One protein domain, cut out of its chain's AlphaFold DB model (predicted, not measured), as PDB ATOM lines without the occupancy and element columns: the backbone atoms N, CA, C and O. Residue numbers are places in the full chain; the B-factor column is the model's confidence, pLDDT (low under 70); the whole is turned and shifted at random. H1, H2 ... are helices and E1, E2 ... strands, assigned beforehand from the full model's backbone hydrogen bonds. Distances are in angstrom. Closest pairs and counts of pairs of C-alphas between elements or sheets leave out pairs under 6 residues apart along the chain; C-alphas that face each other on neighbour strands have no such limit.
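This is residues 101 to 212 of the 276 residues of an uncharacterized protein of Chryseobacterium nakagawai (UniProt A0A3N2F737). A twisted sheet of three antiparallel strands, E1 E2 E3 in order, has the short helix H3 over it, while the long helix H4 starts close to the sheet with residues 184 to 191 and runs far out from it. H1 lies side by side with H4, running the opposite way, and residues 200 to 212, mostly of H4, stick out as an arm that makes much of the length. The printed part has 112 residues with four named helices and three named strands in the order H1 H2 E1 E2 E3 H3 H4, a mixed class of helices and strands. It is only just loose, close to compact, with a radius of gyration of the C-alphas of 16.1 A and spans of 52 by 40 by 23 A.

Strand E1 is residues 136 to 144, 26.3 A long, beginning at C-alpha 136 at (171.181, 150.858, 124.400). E2 is residues 153 to 161, 25.9 A, and E3 is residues 166 to 174, 23.8 A. H3 is residues 176 to 181, 8.7 A. H4 is residues 184 to 210, 39.2 A, ending at C-alpha 210 at (145.201, 118.766, 122.816). H1 is residues 102 to 115, 19.9 A, beginning at C-alpha 102 at (158.204, 135.533, 122.272), and H2 is residues 117 to 120, 5.2 A.

The three strands form a meander, each strand the antiparallel neighbour of the one before. E1 and E2 are a hairpin at 161 degrees, with N 139 and O 158 3.0 A apart, within hydrogen-bond range. E2 and E3 are a hairpin at 162 degrees, with N 157 and O 170 at 2.8 A. H3 is on the sheet at a height of 8.4 A, over E3 and only just not over E2, with 4 of its C-alphas falling on E3 and 2 on E2; it runs slantwise to the strands, at 48 degrees to E3 on the local plane. H4 only grazes the sheet with residues 184 to 191; its closest C-alphas to E3 are those of Val 187 and Lys 172, 7.0 A apart. H1 only grazes the sheet too, with residues 105 to 115. H1 and H4 touch, closest at the C-alphas of Ile 106 and Ile 192, 5.6 A apart, at a shallow tilt of 24 degrees, opposite ways. H2 touches H4 with residues 184 to 186 of H4 alone, closest at the C-alphas of Leu 120 and Gly 185, 4.3 A. H3 and H4 are apart. Every O i to N i+4 pair is within hydrogen-bond range in H1, H3 and H4; H2 is too short for such a pair.

The C-alphas farthest apart, those of Gln 129 and Asn 212, are 52.7 A from each other. Without residues 200 to 212, which stand free, the body spans 37 by 32 by 23 A. The printed part has no cut. The link from H2 to E1, 15 residues, is long; within it residues 131 to 132 pair antiparallel with residues 137 to 138 of E1. Mean pLDDT of the printed part is 87.0, and residues 147 to 151 and 208 to 212 are under 70.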
ATOM      1  N   SER A 101     160.415 132.634 120.058       87.12
ATOM      2  CA  SER A 101     161.093 133.915 120.300       87.12
ATOM      3  C   SER A 101     160.367 134.796 121.319       87.12
ATOM      4  O   SER A 101     161.011 135.594 122.000       87.12
ATOM      5  N   ILE A 102     159.051 134.627 121.484       88.50
ATOM      6  CA  ILE A 102     158.204 135.533 122.272       88.50
ATOM      7  C   ILE A 102     158.688 135.683 123.730       88.50
ATOM      8  O   ILE A 102     158.829 136.820 124.188       88.50
ATOM      9  N   PRO A 103     159.013 134.607 124.483       91.06
ATOM     10  CA  PRO A 103     159.527 134.746 125.848       91.06
ATOM     11  C   PRO A 103     160.851 135.512 125.923       91.06
ATOM     12  O   PRO A 103     161.070 136.280 126.863       91.06
ATOM     13  N   TYR A 104     161.733 135.321 124.938       90.94
ATOM     14  CA  TYR A 104     163.000 136.041 124.862       90.94
ATOM     15  C   TYR A 104     162.771 137.532 124.595       90.94
ATOM     16  O   TYR A 104     163.387 138.371 125.250       90.94
ATOM     17  N   GLU A 105     161.844 137.870 123.698       91.75
ATOM     18  CA  GLU A 105     161.482 139.257 123.398       91.75
ATOM     19  C   GLU A 105     160.852 139.969 124.599       91.75
ATOM     20  O   GLU A 105     161.250 141.090 124.920       91.75
ATOM     21  N   ILE A 106     159.935 139.308 125.316       92.44
ATOM     22  CA  ILE A 106     159.363 139.839 126.563       92.44
ATOM     23  C   ILE A 106     160.484 140.122 127.567       92.44
ATOM     24  O   ILE A 106     160.567 141.231 128.096       92.44
ATOM     25  N   LYS A 107     161.390 139.159 127.783       93.31
ATOM     26  CA  LYS A 107     162.518 139.313 128.711       93.31
ATOM     27  C   LYS A 107     163.453 140.451 128.294       93.31
ATOM     28  O   LYS A 107     163.928 141.199 129.144       93.31
ATOM     29  N   PHE A 108     163.722 140.598 126.997       92.12
ATOM     30  CA  PHE A 108     164.522 141.702 126.465       92.12
ATOM     31  C   PHE A 108     163.887 143.061 126.789       92.12
ATOM     32  O   PHE A 108     164.567 143.941 127.316       92.12
ATOM     33  N   LEU A 109     162.585 143.221 126.539       92.56
ATOM     34  CA  LEU A 109     161.858 144.462 126.812       92.56
ATOM     35  C   LEU A 109     161.734 144.759 128.314       92.56
ATOM     36  O   LEU A 109     161.880 145.908 128.731       92.56
ATOM     37  N   GLU A 110     161.520 143.737 129.144       92.81
ATOM     38  CA  GLU A 110     161.512 143.873 130.605       92.81
ATOM     39  C   GLU A 110     162.891 144.313 131.128       92.81
ATOM     40  O   GLU A 110     162.986 145.272 131.898       92.81
ATOM     41  N   ASN A 111     163.978 143.717 130.629       90.56
ATOM     42  CA  ASN A 111     165.342 144.150 130.945       90.56
ATOM     43  C   ASN A 111     165.624 145.580 130.472       90.56
ATOM     44  O   ASN A 111     166.329 146.336 131.145       90.56
ATOM     45  N   LEU A 112     165.077 145.974 129.322       88.38
ATOM     46  CA  LEU A 112     165.209 147.330 128.810       88.38
ATOM     47  C   LEU A 112     164.527 148.343 129.732       88.38
ATOM     48  O   LEU A 112     165.109 149.397 129.991       88.38
ATOM     49  N   LYS A 113     163.355 148.002 130.289       88.88
ATOM     50  CA  LYS A 113     162.690 148.822 131.312       88.88
ATOM     51  C   LYS A 113     163.547 148.979 132.562       88.88
ATOM     52  O   LYS A 113     163.733 150.099 133.028       88.88
ATOM     53  N   LEU A 114     164.098 147.881 133.072       86.50
ATOM     54  CA  LEU A 114     164.922 147.901 134.283       86.50
ATOM     55  C   LEU A 114     166.209 148.720 134.098       86.50
ATOM     56  O   LEU A 114     166.581 149.490 134.976       86.50
ATOM     57  N   SER A 115     166.864 148.593 132.943       83.12
ATOM     58  CA  SER A 115     168.152 149.249 132.667       83.12
ATOM     59  C   SER A 115     168.053 150.714 132.221       83.12
ATOM     60  O   SER A 115     169.071 151.397 132.171       83.12
ATOM     61  N   ASN A 116     166.858 151.215 131.887       81.69
ATOM     62  CA  ASN A 116     166.677 152.561 131.322       81.69
ATOM     63  C   ASN A 116     165.559 153.354 132.013       81.69
ATOM     64  O   ASN A 116     164.852 154.119 131.357       81.69
ATOM     65  N   TYR A 117     165.395 153.194 133.331       79.19
ATOM     66  CA  TYR A 117     164.320 153.831 134.106       79.19
ATOM     67  C   TYR A 117     164.203 155.351 133.875       79.19
ATOM     68  O   TYR A 117     163.097 155.871 133.738       79.19
ATOM     69  N   SER A 118     165.332 156.056 133.738       81.25
ATOM     70  CA  SER A 118     165.371 157.500 133.453       81.25
ATOM     71  C   SER A 118     164.802 157.878 132.080       81.25
ATOM     72  O   SER A 118     164.261 158.970 131.917       81.25
ATOM     73  N   ILE A 119     164.882 156.980 131.094       87.38
ATOM     74  CA  ILE A 119     164.409 157.202 129.719       87.38
ATOM     75  C   ILE A 119     162.935 156.802 129.576       87.38
ATOM     76  O   ILE A 119     162.227 157.351 128.739       87.38
ATOM     77  N   LEU A 120     162.423 155.897 130.419       88.94
ATOM     78  CA  LEU A 120     161.041 155.406 130.324       88.94
ATOM     79  C   LEU A 120     159.980 156.504 130.420       88.94
ATOM     80  O   LEU A 120     158.917 156.376 129.813       88.94
ATOM     81  N   ASN A 121     160.256 157.560 131.182       90.31
ATOM     82  CA  ASN A 121     159.322 158.664 131.377       90.31
ATOM     83  C   ASN A 121     159.399 159.739 130.289       90.31
ATOM     84  O   ASN A 121     158.543 160.624 130.286       90.31
ATOM     85  N   LYS A 122     160.379 159.659 129.380       92.62
ATOM     86  CA  LYS A 122     160.515 160.607 128.274       92.62
ATOM     87  C   LYS A 122     159.387 160.436 127.277       92.62
ATOM     88  O   LYS A 122     158.993 159.310 126.950       92.62
ATOM     89  N   GLN A 123     158.892 161.565 126.792       94.62
ATOM     90  CA  GLN A 123     157.933 161.585 125.703       94.62
ATOM     91  C   GLN A 123     158.605 161.156 124.397       94.62
ATOM     92  O   GLN A 123     159.785 161.436 124.182       94.62
ATOM     93  N   LEU A 124     157.868 160.517 123.488       92.81
ATOM     94  CA  LEU A 124     158.424 160.078 122.205       92.81
ATOM     95  C   LEU A 124     158.992 161.247 121.388       92.81
ATOM     96  O   LEU A 124     159.945 161.059 120.632       92.81
ATOM     97  N   LYS A 125     158.451 162.465 121.531       93.06
ATOM     98  CA  LYS A 125     158.989 163.654 120.851       93.06
ATOM     99  C   LYS A 125     160.404 164.004 121.313       93.06
ATOM    100  O   LYS A 125     161.208 164.484 120.522       93.06
ATOM    101  N   GLU A 126     160.720 163.736 122.582       91.06
ATOM    102  CA  GLU A 126     162.058 163.942 123.150       91.06
ATOM    103  C   GLU A 126     163.052 162.898 122.629       91.06
ATOM    104  O   GLU A 126     164.255 163.140 122.630       91.06
ATOM    105  N   LEU A 127     162.553 161.746 122.168       91.06
ATOM    106  CA  LEU A 127     163.353 160.672 121.584       91.06
ATOM    107  C   LEU A 127     163.638 160.868 120.086       91.06
ATOM    108  O   LEU A 127     164.253 159.998 119.477       91.06
ATOM    109  N   LYS A 128     163.221 161.989 119.472       89.38
ATOM    110  CA  LYS A 128     163.628 162.350 118.097       89.38
ATOM    111  C   LYS A 128     165.139 162.571 117.979       89.38
ATOM    112  O   LYS A 128     165.689 162.535 116.888       89.38
ATOM    113  N   GLN A 129     165.819 162.812 119.095       87.44
ATOM    114  CA  GLN A 129     167.275 162.816 119.168       87.44
ATOM    115  C   GLN A 129     167.764 161.466 119.693       87.44
ATOM    116  O   GLN A 129     167.075 160.813 120.476       87.44
ATOM    117  N   LEU A 130     168.965 161.053 119.280       88.12
ATOM    118  CA  LEU A 130     169.596 159.840 119.800       88.12
ATOM    119  C   LEU A 130     169.808 159.974 121.310       88.12
ATOM    120  O   LEU A 130     170.574 160.822 121.766       88.12
ATOM    121  N   ILE A 131     169.149 159.113 122.085       89.12
ATOM    122  CA  ILE A 131     169.327 159.036 123.532       89.12
ATOM    123  C   ILE A 131     170.175 157.821 123.873       89.12
ATOM    124  O   ILE A 131     169.815 156.679 123.580       89.12
ATOM    125  N   PHE A 132     171.287 158.079 124.550       85.88
ATOM    126  CA  PHE A 132     172.199 157.059 125.040       85.88
ATOM    127  C   PHE A 132     171.755 156.610 126.433       85.88
ATOM    128  O   PHE A 132     171.846 157.353 127.410       85.88
ATOM    129  N   GLY A 133     171.232 155.392 126.510       80.81
ATOM    130  CA  GLY A 133     171.011 154.682 127.763       80.81
ATOM    131  C   GLY A 133     172.261 153.932 128.217       80.81
ATOM    132  O   GLY A 133     173.302 153.960 127.566       80.81
ATOM    133  N   GLN A 134     172.155 153.198 129.326       79.00
ATOM    134  CA  GLN A 134     173.308 152.480 129.893       79.00
ATOM    135  C   GLN A 134     173.869 151.395 128.964       79.00
ATOM    136  O   GLN A 134     175.057 151.085 129.010       79.00
ATOM    137  N   ARG A 135     173.009 150.764 128.156       84.62
ATOM    138  CA  ARG A 135     173.385 149.650 127.265       84.62
ATOM    139  C   ARG A 135     172.834 149.771 125.850       84.62
ATOM    140  O   ARG A 135     173.208 148.975 124.994       84.62
ATOM    141  N   ASN A 136     171.952 150.738 125.625       89.38
ATOM    142  CA  ASN A 136     171.181 150.858 124.400       89.38
ATOM    143  C   ASN A 136     171.181 152.305 123.921       89.38
ATOM    144  O   ASN A 136     171.245 153.228 124.731       89.38
ATOM    145  N   ILE A 137     171.031 152.483 122.618       91.19
ATOM    146  CA  ILE A 137     170.779 153.778 121.993       91.19
ATOM    147  C   ILE A 137     169.339 153.756 121.494       91.19
ATOM    148  O   ILE A 137     168.915 152.789 120.857       91.19
ATOM    149  N   ILE A 138     168.572 154.789 121.829       92.56
ATOM    150  CA  ILE A 138     167.145 154.873 121.529       92.56
ATOM    151  C   ILE A 138     166.892 156.095 120.651       92.56
ATOM    152  O   ILE A 138     167.397 157.179 120.927       92.56
ATOM    153  N   TYR A 139     166.095 155.906 119.606       93.62
ATOM    154  CA  TYR A 139     165.695 156.950 118.665       93.62
ATOM    155  C   TYR A 139     164.255 156.719 118.223       93.62
ATOM    156  O   TYR A 139     163.835 155.574 118.090       93.62
ATOM    157  N   THR A 140     163.492 157.782 117.996       94.00
ATOM    158  CA  THR A 140     162.124 157.700 117.477       94.00
ATOM    159  C   THR A 140     161.985 158.493 116.189       94.00
ATOM    160  O   THR A 140     162.269 159.688 116.166       94.00
ATOM    161  N   ASP A 141     161.483 157.827 115.156       93.62
ATOM    162  CA  ASP A 141     161.104 158.427 113.877       93.62
ATOM    163  C   ASP A 141     159.580 158.459 113.721       93.62
ATOM    164  O   ASP A 141     158.878 157.655 114.334       93.62
ATOM    165  N   TYR A 142     159.067 159.369 112.899       91.69
ATOM    166  CA  TYR A 142     157.640 159.561 112.661       91.69
ATOM    167  C   TYR A 142     157.366 159.516 111.165       91.69
ATOM    168  O   TYR A 142     157.898 160.312 110.393       91.69
ATOM    169  N   HIS A 143     156.478 158.617 110.759       89.06
ATOM    170  CA  HIS A 143     156.063 158.482 109.369       89.06
ATOM    171  C   HIS A 143     154.575 158.767 109.228       89.06
ATOM    172  O   HIS A 143     153.770 158.301 110.031       89.06
ATOM    173  N   LEU A 144     154.207 159.516 108.192       85.25
ATOM    174  CA  LEU A 144     152.810 159.720 107.829       85.25
ATOM    175  C   LEU A 144     152.292 158.481 107.089       85.25
ATOM    176  O   LEU A 144     152.884 158.061 106.092       85.25
ATOM    177  N   ASN A 145     151.172 157.916 107.539       79.00
ATOM    178  CA  ASN A 145     150.540 156.789 106.858       79.00
ATOM    179  C   ASN A 145     149.665 157.306 105.704       79.00
ATOM    180  O   ASN A 145     148.551 157.784 105.917       79.00
ATOM    181  N   LEU A 146     150.144 157.190 104.464       76.12
ATOM    182  CA  LEU A 146     149.355 157.475 103.259       76.12
ATOM    183  C   LEU A 146     148.915 156.161 102.588       76.12
ATOM    184  O   LEU A 146     149.740 155.253 102.480       76.12
ATOM    185  N   PRO A 147     147.659 156.029 102.113       60.09
ATOM    186  CA  PRO A 147     146.578 157.017 102.080       60.09
ATOM    187  C   PRO A 147     145.602 156.835 103.264       60.09
ATOM    188  O   PRO A 147     144.553 156.206 103.124       60.09
ATOM    189  N   SER A 148     145.919 157.365 104.450       62.91
ATOM    190  CA  SER A 148     144.961 157.402 105.566       62.91
ATOM    191  C   SER A 148     144.021 158.607 105.441       62.91
ATOM    192  O   SER A 148     144.469 159.733 105.228       62.91
ATOM    193  N   LYS A 149     142.708 158.390 105.616       58.94
ATOM    194  CA  LYS A 149     141.695 159.465 105.691       58.94
ATOM    195  C   LYS A 149     141.817 160.312 106.965       58.94
ATOM    196  O   LYS A 149     141.254 161.400 107.015       58.94
ATOM    197  N   THR A 150     142.514 159.809 107.983       67.06
ATOM    198  CA  THR A 150     142.622 160.410 109.320       67.06
ATOM    199  C   THR A 150     143.978 161.070 109.585       67.06
ATOM    200  O   THR A 150     144.179 161.587 110.678       67.06
ATOM    201  N   TYR A 151     144.881 161.127 108.591       65.88
ATOM    202  CA  TYR A 151     146.259 161.627 108.751       65.88
ATOM    203  C   TYR A 151     146.988 160.970 109.933       65.88
ATOM    204  O   TYR A 151     147.642 161.638 110.734       65.88
ATOM    205  N   ASP A 152     146.855 159.648 110.063       82.25
ATOM    206  CA  ASP A 152     147.518 158.925 111.144       82.25
ATOM    207  C   ASP A 152     149.032 158.905 110.931       82.25
ATOM    208  O   ASP A 152     149.532 158.667 109.826       82.25
ATOM    209  N   PHE A 153     149.762 159.097 112.020       88.31
ATOM    210  CA  PHE A 153     151.205 158.964 112.065       88.31
ATOM    211  C   PHE A 153     151.571 157.621 112.696       88.31
ATOM    212  O   PHE A 153     150.852 157.084 113.542       88.31
ATOM    213  N   THR A 154     152.719 157.085 112.300       91.44
ATOM    214  CA  THR A 154     153.371 155.954 112.952       91.44
ATOM    215  C   THR A 154     154.670 156.442 113.570       91.44
ATOM    216  O   THR A 154     155.605 156.791 112.850       91.44
ATOM    217  N   ALA A 155     154.749 156.432 114.898       92.88
ATOM    218  CA  ALA A 155     156.010 156.553 115.608       92.88
ATOM    219  C   ALA A 155     156.717 155.191 115.607       92.88
ATOM    220  O   ALA A 155     156.165 154.192 116.080       92.88
ATOM    221  N   THR A 156     157.945 155.155 115.095       94.81
ATOM    222  CA  THR A 156     158.824 153.986 115.136       94.81
ATOM    223  C   THR A 156     159.954 154.250 116.117       94.81
ATOM    224  O   THR A 156     160.809 155.095 115.872       94.81
ATOM    225  N   VAL A 157     159.976 153.514 117.228       94.50
ATOM    226  CA  VAL A 157     161.059 153.578 118.213       94.50
ATOM    227  C   VAL A 157     162.100 152.516 117.887       94.50
ATOM    228  O   VAL A 157     161.839 151.315 117.976       94.50
ATOM    229  N   TYR A 158     163.291 152.962 117.523       95.06
ATOM    230  CA  TYR A 158     164.457 152.143 117.244       95.06
ATOM    231  C   TYR A 158     165.289 151.966 118.506       95.06
ATOM    232  O   TYR A 158     165.595 152.926 119.215       95.06
ATOM    233  N   ILE A 159     165.673 150.720 118.766       93.94
ATOM    234  CA  ILE A 159     166.481 150.332 119.915       93.94
ATOM    235  C   ILE A 159     167.718 149.620 119.386       93.94
ATOM    236  O   ILE A 159     167.634 148.495 118.884       93.94
ATOM    237  N   PHE A 160     168.861 150.279 119.510       93.38
ATOM    238  CA  PHE A 160     170.166 149.755 119.136       93.38
ATOM    239  C   PHE A 160     170.928 149.318 120.384       93.38
ATOM    240  O   PHE A 160     170.705 149.855 121.470       93.38
ATOM    241  N   ASP A 161     171.840 148.361 120.240       91.44
ATOM    242  CA  ASP A 161     172.851 148.128 121.267       91.44
ATOM    243  C   ASP A 161     173.926 149.229 121.254       91.44
ATOM    244  O   ASP A 161     173.963 150.104 120.388       91.44
ATOM    245  N   ASN A 162     174.829 149.178 122.229       87.38
ATOM    246  CA  ASN A 162     175.965 150.092 122.336       87.38
ATOM    247  C   ASN A 162     176.981 149.997 121.180       87.38
ATOM    248  O   ASN A 162     177.876 150.834 121.105       87.38
ATOM    249  N   LYS A 163     176.862 149.004 120.290       90.94
ATOM    250  CA  LYS A 163     177.665 148.878 119.065       90.94
ATOM    251  C   LYS A 163     176.948 149.460 117.842       90.94
ATOM    252  O   LYS A 163     177.475 149.369 116.739       90.94
ATOM    253  N   GLY A 164     175.753 150.029 118.017       87.62
ATOM    254  CA  GLY A 164     174.938 150.570 116.930       87.62
ATOM    255  C   GLY A 164     174.167 149.506 116.143       87.62
ATOM    256  O   GLY A 164     173.613 149.810 115.090       87.62
ATOM    257  N   ILE A 165     174.093 148.262 116.628       93.44
ATOM    258  CA  ILE A 165     173.334 147.195 115.967       93.44
ATOM    259  C   ILE A 165     171.878 147.282 116.412       93.44
ATOM    260  O   ILE A 165     171.567 147.192 117.603       93.44
ATOM    261  N   LEU A 166     170.966 147.407 115.448       93.69
ATOM    262  CA  LEU A 166     169.530 147.436 115.709       93.69
ATOM    263  C   LEU A 166     169.073 146.110 116.338       93.69
ATOM    264  O   LEU A 166     169.218 145.047 115.737       93.69
ATOM    265  N   LYS A 167     168.482 146.176 117.534       93.50
ATOM    266  CA  LYS A 167     167.916 145.015 118.239       93.50
ATOM    267  C   LYS A 167     166.409 144.919 118.100       93.50
ATOM    268  O   LYS A 167     165.880 143.816 118.010       93.50
ATOM    269  N   LYS A 168     165.709 146.055 118.116       93.38
ATOM    270  CA  LYS A 168     164.245 146.069 118.109       93.38
ATOM    271  C   LYS A 168     163.706 147.354 117.494       93.38
ATOM    272  O   LYS A 168     164.312 148.418 117.619       93.38
ATOM    273  N   ARG A 169     162.541 147.232 116.861       94.75
ATOM    274  CA  ARG A 169     161.667 148.346 116.490       94.75
ATOM    275  C   ARG A 169     160.347 148.181 117.226       94.75
ATOM    276  O   ARG A 169     159.821 147.068 117.274       94.75
ATOM    277  N   LEU A 170     159.843 149.263 117.796       93.88
ATOM    278  CA  LEU A 170     158.511 149.335 118.387       93.88
ATOM    279  C   LEU A 170     157.686 150.332 117.588       93.88
ATOM    280  O   LEU A 170     158.219 151.346 117.146       93.88
ATOM    281  N   TYR A 171     156.400 150.055 117.421       92.88
ATOM    282  CA  TYR A 171     155.517 150.879 116.605       92.88
ATOM    283  C   TYR A 171     154.358 151.392 117.444       92.88
ATOM    284  O   TYR A 171     153.779 150.645 118.233       92.88
ATOM    285  N   LYS A 172     153.996 152.656 117.237       91.94
ATOM    286  CA  LYS A 172     152.777 153.243 117.780       91.94
ATOM    287  C   LYS A 172     152.096 154.076 116.707       91.94
ATOM    288  O   LYS A 172     152.724 154.948 116.119       91.94
ATOM    289  N   VAL A 173     150.820 153.795 116.466       90.62
ATOM    290  CA  VAL A 173     149.983 154.566 115.542       90.62
ATOM    291  C   VAL A 173     149.106 155.511 116.350       90.62
ATOM    292  O   VAL A 173     148.616 155.122 117.411       90.62
ATOM    293  N   GLY A 174     148.931 156.733 115.859       89.12
ATOM    294  CA  GLY A 174     148.068 157.737 116.471       89.12
ATOM    295  C   GLY A 174     148.153 159.077 115.752       89.12
ATOM    296  O   GLY A 174     148.868 159.231 114.759       89.12
ATOM    297  N   SER A 175     147.443 160.072 116.275       90.19
ATOM    298  CA  SER A 175     147.632 161.456 115.825       90.19
ATOM    299  C   SER A 175     149.003 161.986 116.270       90.19
ATOM    300  O   SER A 175     149.541 161.542 117.284       90.19
ATOM    301  N   GLN A 176     149.567 162.975 115.569       88.50
ATOM    302  CA  GLN A 176     150.869 163.549 115.946       88.50
ATOM    303  C   GLN A 176     150.888 164.057 117.400       88.50
ATOM    304  O   GLN A 176     151.840 163.793 118.130       88.50
ATOM    305  N   VAL A 177     149.816 164.728 117.838       90.12
ATOM    306  CA  VAL A 177     149.680 165.261 119.209       90.12
ATOM    307  C   VAL A 177     149.673 164.137 120.244       90.12
ATOM    308  O   VAL A 177     150.321 164.243 121.286       90.12
ATOM    309  N   GLU A 178     148.965 163.046 119.952       91.00
ATOM    310  CA  GLU A 178     148.933 161.868 120.813       91.00
ATOM    311  C   GLU A 178     150.328 161.252 120.922       91.00
ATOM    312  O   GLU A 178     150.853 161.117 122.030       91.00
ATOM    313  N   LEU A 179     150.962 160.953 119.784       92.00
ATOM    314  CA  LEU A 179     152.280 160.325 119.738       92.00
ATOM    315  C   LEU A 179     153.342 161.167 120.451       92.00
ATOM    316  O   LEU A 179     154.123 160.623 121.228       92.00
ATOM    317  N   ASP A 180     153.329 162.487 120.263       91.88
ATOM    318  CA  ASP A 180     154.282 163.398 120.900       91.88
ATOM    319  C   ASP A 180     154.163 163.413 122.432       91.88
ATOM    320  O   ASP A 180     155.135 163.741 123.111       91.88
ATOM    321  N   SER A 181     153.002 163.061 122.991       92.69
ATOM    322  CA  SER A 181     152.752 163.031 124.441       92.69
ATOM    323  C   SER A 181     152.999 161.663 125.092       92.69
ATOM    324  O   SER A 181     153.175 161.577 126.313       92.69
ATOM    325  N   ILE A 182     153.028 160.594 124.290       94.38
ATOM    326  CA  ILE A 182     153.191 159.219 124.762       94.38
ATOM    327  C   ILE A 182     154.575 159.032 125.377       94.38
ATOM    328  O   ILE A 182     155.588 159.480 124.844       94.38
ATOM    329  N   LYS A 183     154.627 158.321 126.504       95.12
ATOM    330  CA  LYS A 183     155.884 157.964 127.163       95.12
ATOM    331  C   LYS A 183     156.486 156.720 126.523       95.12
ATOM    332  O   LYS A 183     155.788 155.751 126.236       95.12
ATOM    333  N   PHE A 184     157.805 156.673 126.400       93.12
ATOM    334  CA  PHE A 184     158.491 155.482 125.898       93.12
ATOM    335  C   PHE A 184     158.149 154.211 126.692       93.12
ATOM    336  O   PHE A 184     157.896 153.147 126.124       93.12
ATOM    337  N   GLY A 185     158.054 154.328 128.019       92.50
ATOM    338  CA  GLY A 185     157.692 153.216 128.891       92.50
ATOM    339  C   GLY A 185     156.298 152.643 128.627       92.50
ATOM    340  O   GLY A 185     156.103 151.438 128.825       92.50
ATOM    341  N   SER A 186     155.341 153.452 128.152       93.25
ATOM    342  CA  SER A 186     154.020 152.937 127.780       93.25
ATOM    343  C   SER A 186     154.072 152.169 126.462       93.25
ATOM    344  O   SER A 186     153.460 151.109 126.393       93.25
ATOM    345  N   VAL A 187     154.880 152.604 125.485       93.75
ATOM    346  CA  VAL A 187     155.100 151.859 124.227       93.75
ATOM    347  C   VAL A 187     155.697 150.477 124.496       93.75
ATOM    348  O   VAL A 187     155.202 149.477 123.984       93.75
ATOM    349  N   ILE A 188     156.715 150.386 125.360       94.00
ATOM    350  CA  ILE A 188     157.288 149.084 125.740       94.00
ATOM    351  C   ILE A 188     156.246 148.211 126.448       94.00
ATOM    352  O   ILE A 188     156.163 147.011 126.202       94.00
ATOM    353  N   THR A 189     155.466 148.797 127.359       94.56
ATOM    354  CA  THR A 189     154.462 148.049 128.129       94.56
ATOM    355  C   THR A 189     153.347 147.524 127.226       94.56
ATOM    356  O   THR A 189     152.904 146.391 127.401       94.56
ATOM    357  N   GLU A 190     152.930 148.308 126.235       93.62
ATOM    358  CA  GLU A 190     151.975 147.890 125.213       93.62
ATOM    359  C   GLU A 190     152.515 146.725 124.376       93.62
ATOM    360  O   GLU A 190     151.809 145.729 124.217       93.62
ATOM    361  N   ASP A 191     153.777 146.779 123.932       93.56
ATOM    362  CA  ASP A 191     154.381 145.679 123.168       93.56
ATOM    363  C   ASP A 191     154.569 144.411 124.018       93.56
ATOM    364  O   ASP A 191     154.254 143.312 123.566       93.56
ATOM    365  N   ILE A 192     154.971 144.542 125.290       93.38
ATOM    366  CA  ILE A 192     155.011 143.414 126.237       93.38
ATOM    367  C   ILE A 192     153.621 142.791 126.392       93.38
ATOM    368  O   ILE A 192     153.489 141.569 126.363       93.38
ATOM    369  N   ASN A 193     152.580 143.605 126.570       94.25
ATOM    370  CA  ASN A 193     151.215 143.106 126.727       94.25
ATOM    371  C   ASN A 193     150.718 142.424 125.448       94.25
ATOM    372  O   ASN A 193     150.090 141.369 125.526       94.25
ATOM    373  N   ARG A 194     151.044 142.976 124.272       93.56
ATOM    374  CA  ARG A 194     150.775 142.350 122.973       93.56
ATOM    375  C   ARG A 194     151.432 140.971 122.887       93.56
ATOM    376  O   ARG A 194     150.730 139.997 122.635       93.56
ATOM    377  N   LEU A 195     152.728 140.876 123.182       92.00
ATOM    378  CA  LEU A 195     153.482 139.618 123.185       92.00
ATOM    379  C   LEU A 195     152.951 138.615 124.225       92.00
ATOM    380  O   LEU A 195     152.858 137.423 123.944       92.00
ATOM    381  N   LYS A 196     152.551 139.069 125.421       91.50
ATOM    382  CA  LYS A 196     151.926 138.212 126.448       91.50
ATOM    383  C   LYS A 196     150.578 137.662 125.981       91.50
ATOM    384  O   LYS A 196     150.296 136.486 126.204       91.50
ATOM    385  N   ASN A 197     149.770 138.482 125.312       90.50
ATOM    386  CA  ASN A 197     148.503 138.049 124.722       90.50
ATOM    387  C   ASN A 197     148.721 137.056 123.576       90.50
ATOM    388  O   ASN A 197     147.998 136.070 123.485       90.50
ATOM    389  N   GLU A 198     149.733 137.282 122.743       86.81
ATOM    390  CA  GLU A 198     150.127 136.379 121.661       86.81
ATOM    391  C   GLU A 198     150.619 135.027 122.207       86.81
ATOM    392  O   GLU A 198     150.163 133.967 121.783       86.81
ATOM    393  N   LEU A 199     151.451 135.042 123.253       87.94
ATOM    394  CA  LEU A 199     151.880 133.828 123.945       87.94
ATOM    395  C   LEU A 199     150.700 133.078 124.577       87.94
ATOM    396  O   LEU A 199     150.639 131.849 124.517       87.94
ATOM    397  N   LYS A 200     149.765 133.807 125.196       87.50
ATOM    398  CA  LYS A 200     148.537 133.227 125.748       87.50
ATOM    399  C   LYS A 200     147.698 132.584 124.644       87.50
ATOM    400  O   LYS A 200     147.279 131.448 124.810       87.50
ATOM    401  N   TYR A 201     147.536 133.259 123.509       82.19
ATOM    402  CA  TYR A 201     146.831 132.723 122.348       82.19
ATOM    403  C   TYR A 201     147.420 131.381 121.889       82.19
ATOM    404  O   TYR A 201     146.680 130.409 121.755       82.19
ATOM    405  N   TYR A 202     148.744 131.281 121.730       80.12
ATOM    406  CA  TYR A 202     149.382 130.017 121.347       80.12
ATOM    407  C   TYR A 202     149.214 128.915 122.403       80.12
ATOM    408  O   TYR A 202     149.030 127.750 122.051       80.12
ATOM    409  N   ARG A 203     149.230 129.261 123.698       81.69
ATOM    410  CA  ARG A 203     148.947 128.303 124.782       81.69
ATOM    411  C   ARG A 203     147.508 127.797 124.730       81.69
ATOM    412  O   ARG A 203     147.301 126.590 124.796       81.69
ATOM    413  N   ASP A 204     146.544 128.696 124.574       79.88
ATOM    414  CA  ASP A 204     145.124 128.352 124.502       79.88
ATOM    415  C   ASP A 204     144.845 127.483 123.264       79.88
ATOM    416  O   ASP A 204     144.155 126.469 123.358       79.88
ATOM    417  N   LYS A 205     145.471 127.802 122.122       71.75
ATOM    418  CA  LYS A 205     145.393 126.997 120.895       71.75
ATOM    419  C   LYS A 205     146.014 125.616 121.045       71.75
ATOM    420  O   LYS A 205     145.433 124.639 120.581       71.75
ATOM    421  N   LYS A 206     147.150 125.506 121.735       72.31
ATOM    422  CA  LYS A 206     147.742 124.206 122.066       72.31
ATOM    423  C   LYS A 206     146.788 123.364 122.919       72.31
ATOM    424  O   LYS A 206     146.579 122.202 122.601       72.31
ATOM    425  N   VAL A 207     146.154 123.956 123.933       70.75
ATOM    426  CA  VAL A 207     145.149 123.262 124.757       70.75
ATOM    427  C   VAL A 207     143.930 122.847 123.925       70.75
ATOM    428  O   VAL A 207     143.411 121.753 124.114       70.75
ATOM    429  N   GLU A 208     143.474 123.679 122.987       66.88
ATOM    430  CA  GLU A 208     142.384 123.339 122.060       66.88
ATOM    431  C   GLU A 208     142.754 122.174 121.124       66.88
ATOM    432  O   GLU A 208     141.950 121.261 120.917       66.88
ATOM    433  N   LEU A 209     143.987 122.161 120.612       65.25
ATOM    434  CA  LEU A 209     144.532 121.067 119.806       65.25
ATOM    435  C   LEU A 209     144.676 119.773 120.622       65.25
ATOM    436  O   LEU A 209     144.381 118.684 120.126       65.25
ATOM    437  N   ASP A 210     145.100 119.887 121.880       62.50
ATOM    438  CA  ASP A 210     145.201 118.766 122.816       62.50
ATOM    439  C   ASP A 210     143.814 118.226 123.206       62.50
ATOM    440  O   ASP A 210     143.670 117.030 123.449       62.50
ATOM    441  N   ARG A 211     142.771 119.067 123.166       62.62
ATOM    442  CA  ARG A 211     141.356 118.687 123.335       62.62
ATOM    443  C   ARG A 211     140.704 118.095 122.076       62.62
ATOM    444  O   ARG A 211     139.494 117.897 122.071       62.62
ATOM    445  N   ASN A 212     141.473 117.786 121.025       58.81
ATOM    446  CA  ASN A 212     141.002 117.128 119.798       58.81
ATOM    447  C   ASN A 212     139.907 117.890 119.011       58.81
ATOM    448  O   ASN A 212     139.227 117.300 118.171       58.81
TER     449      ASN A 212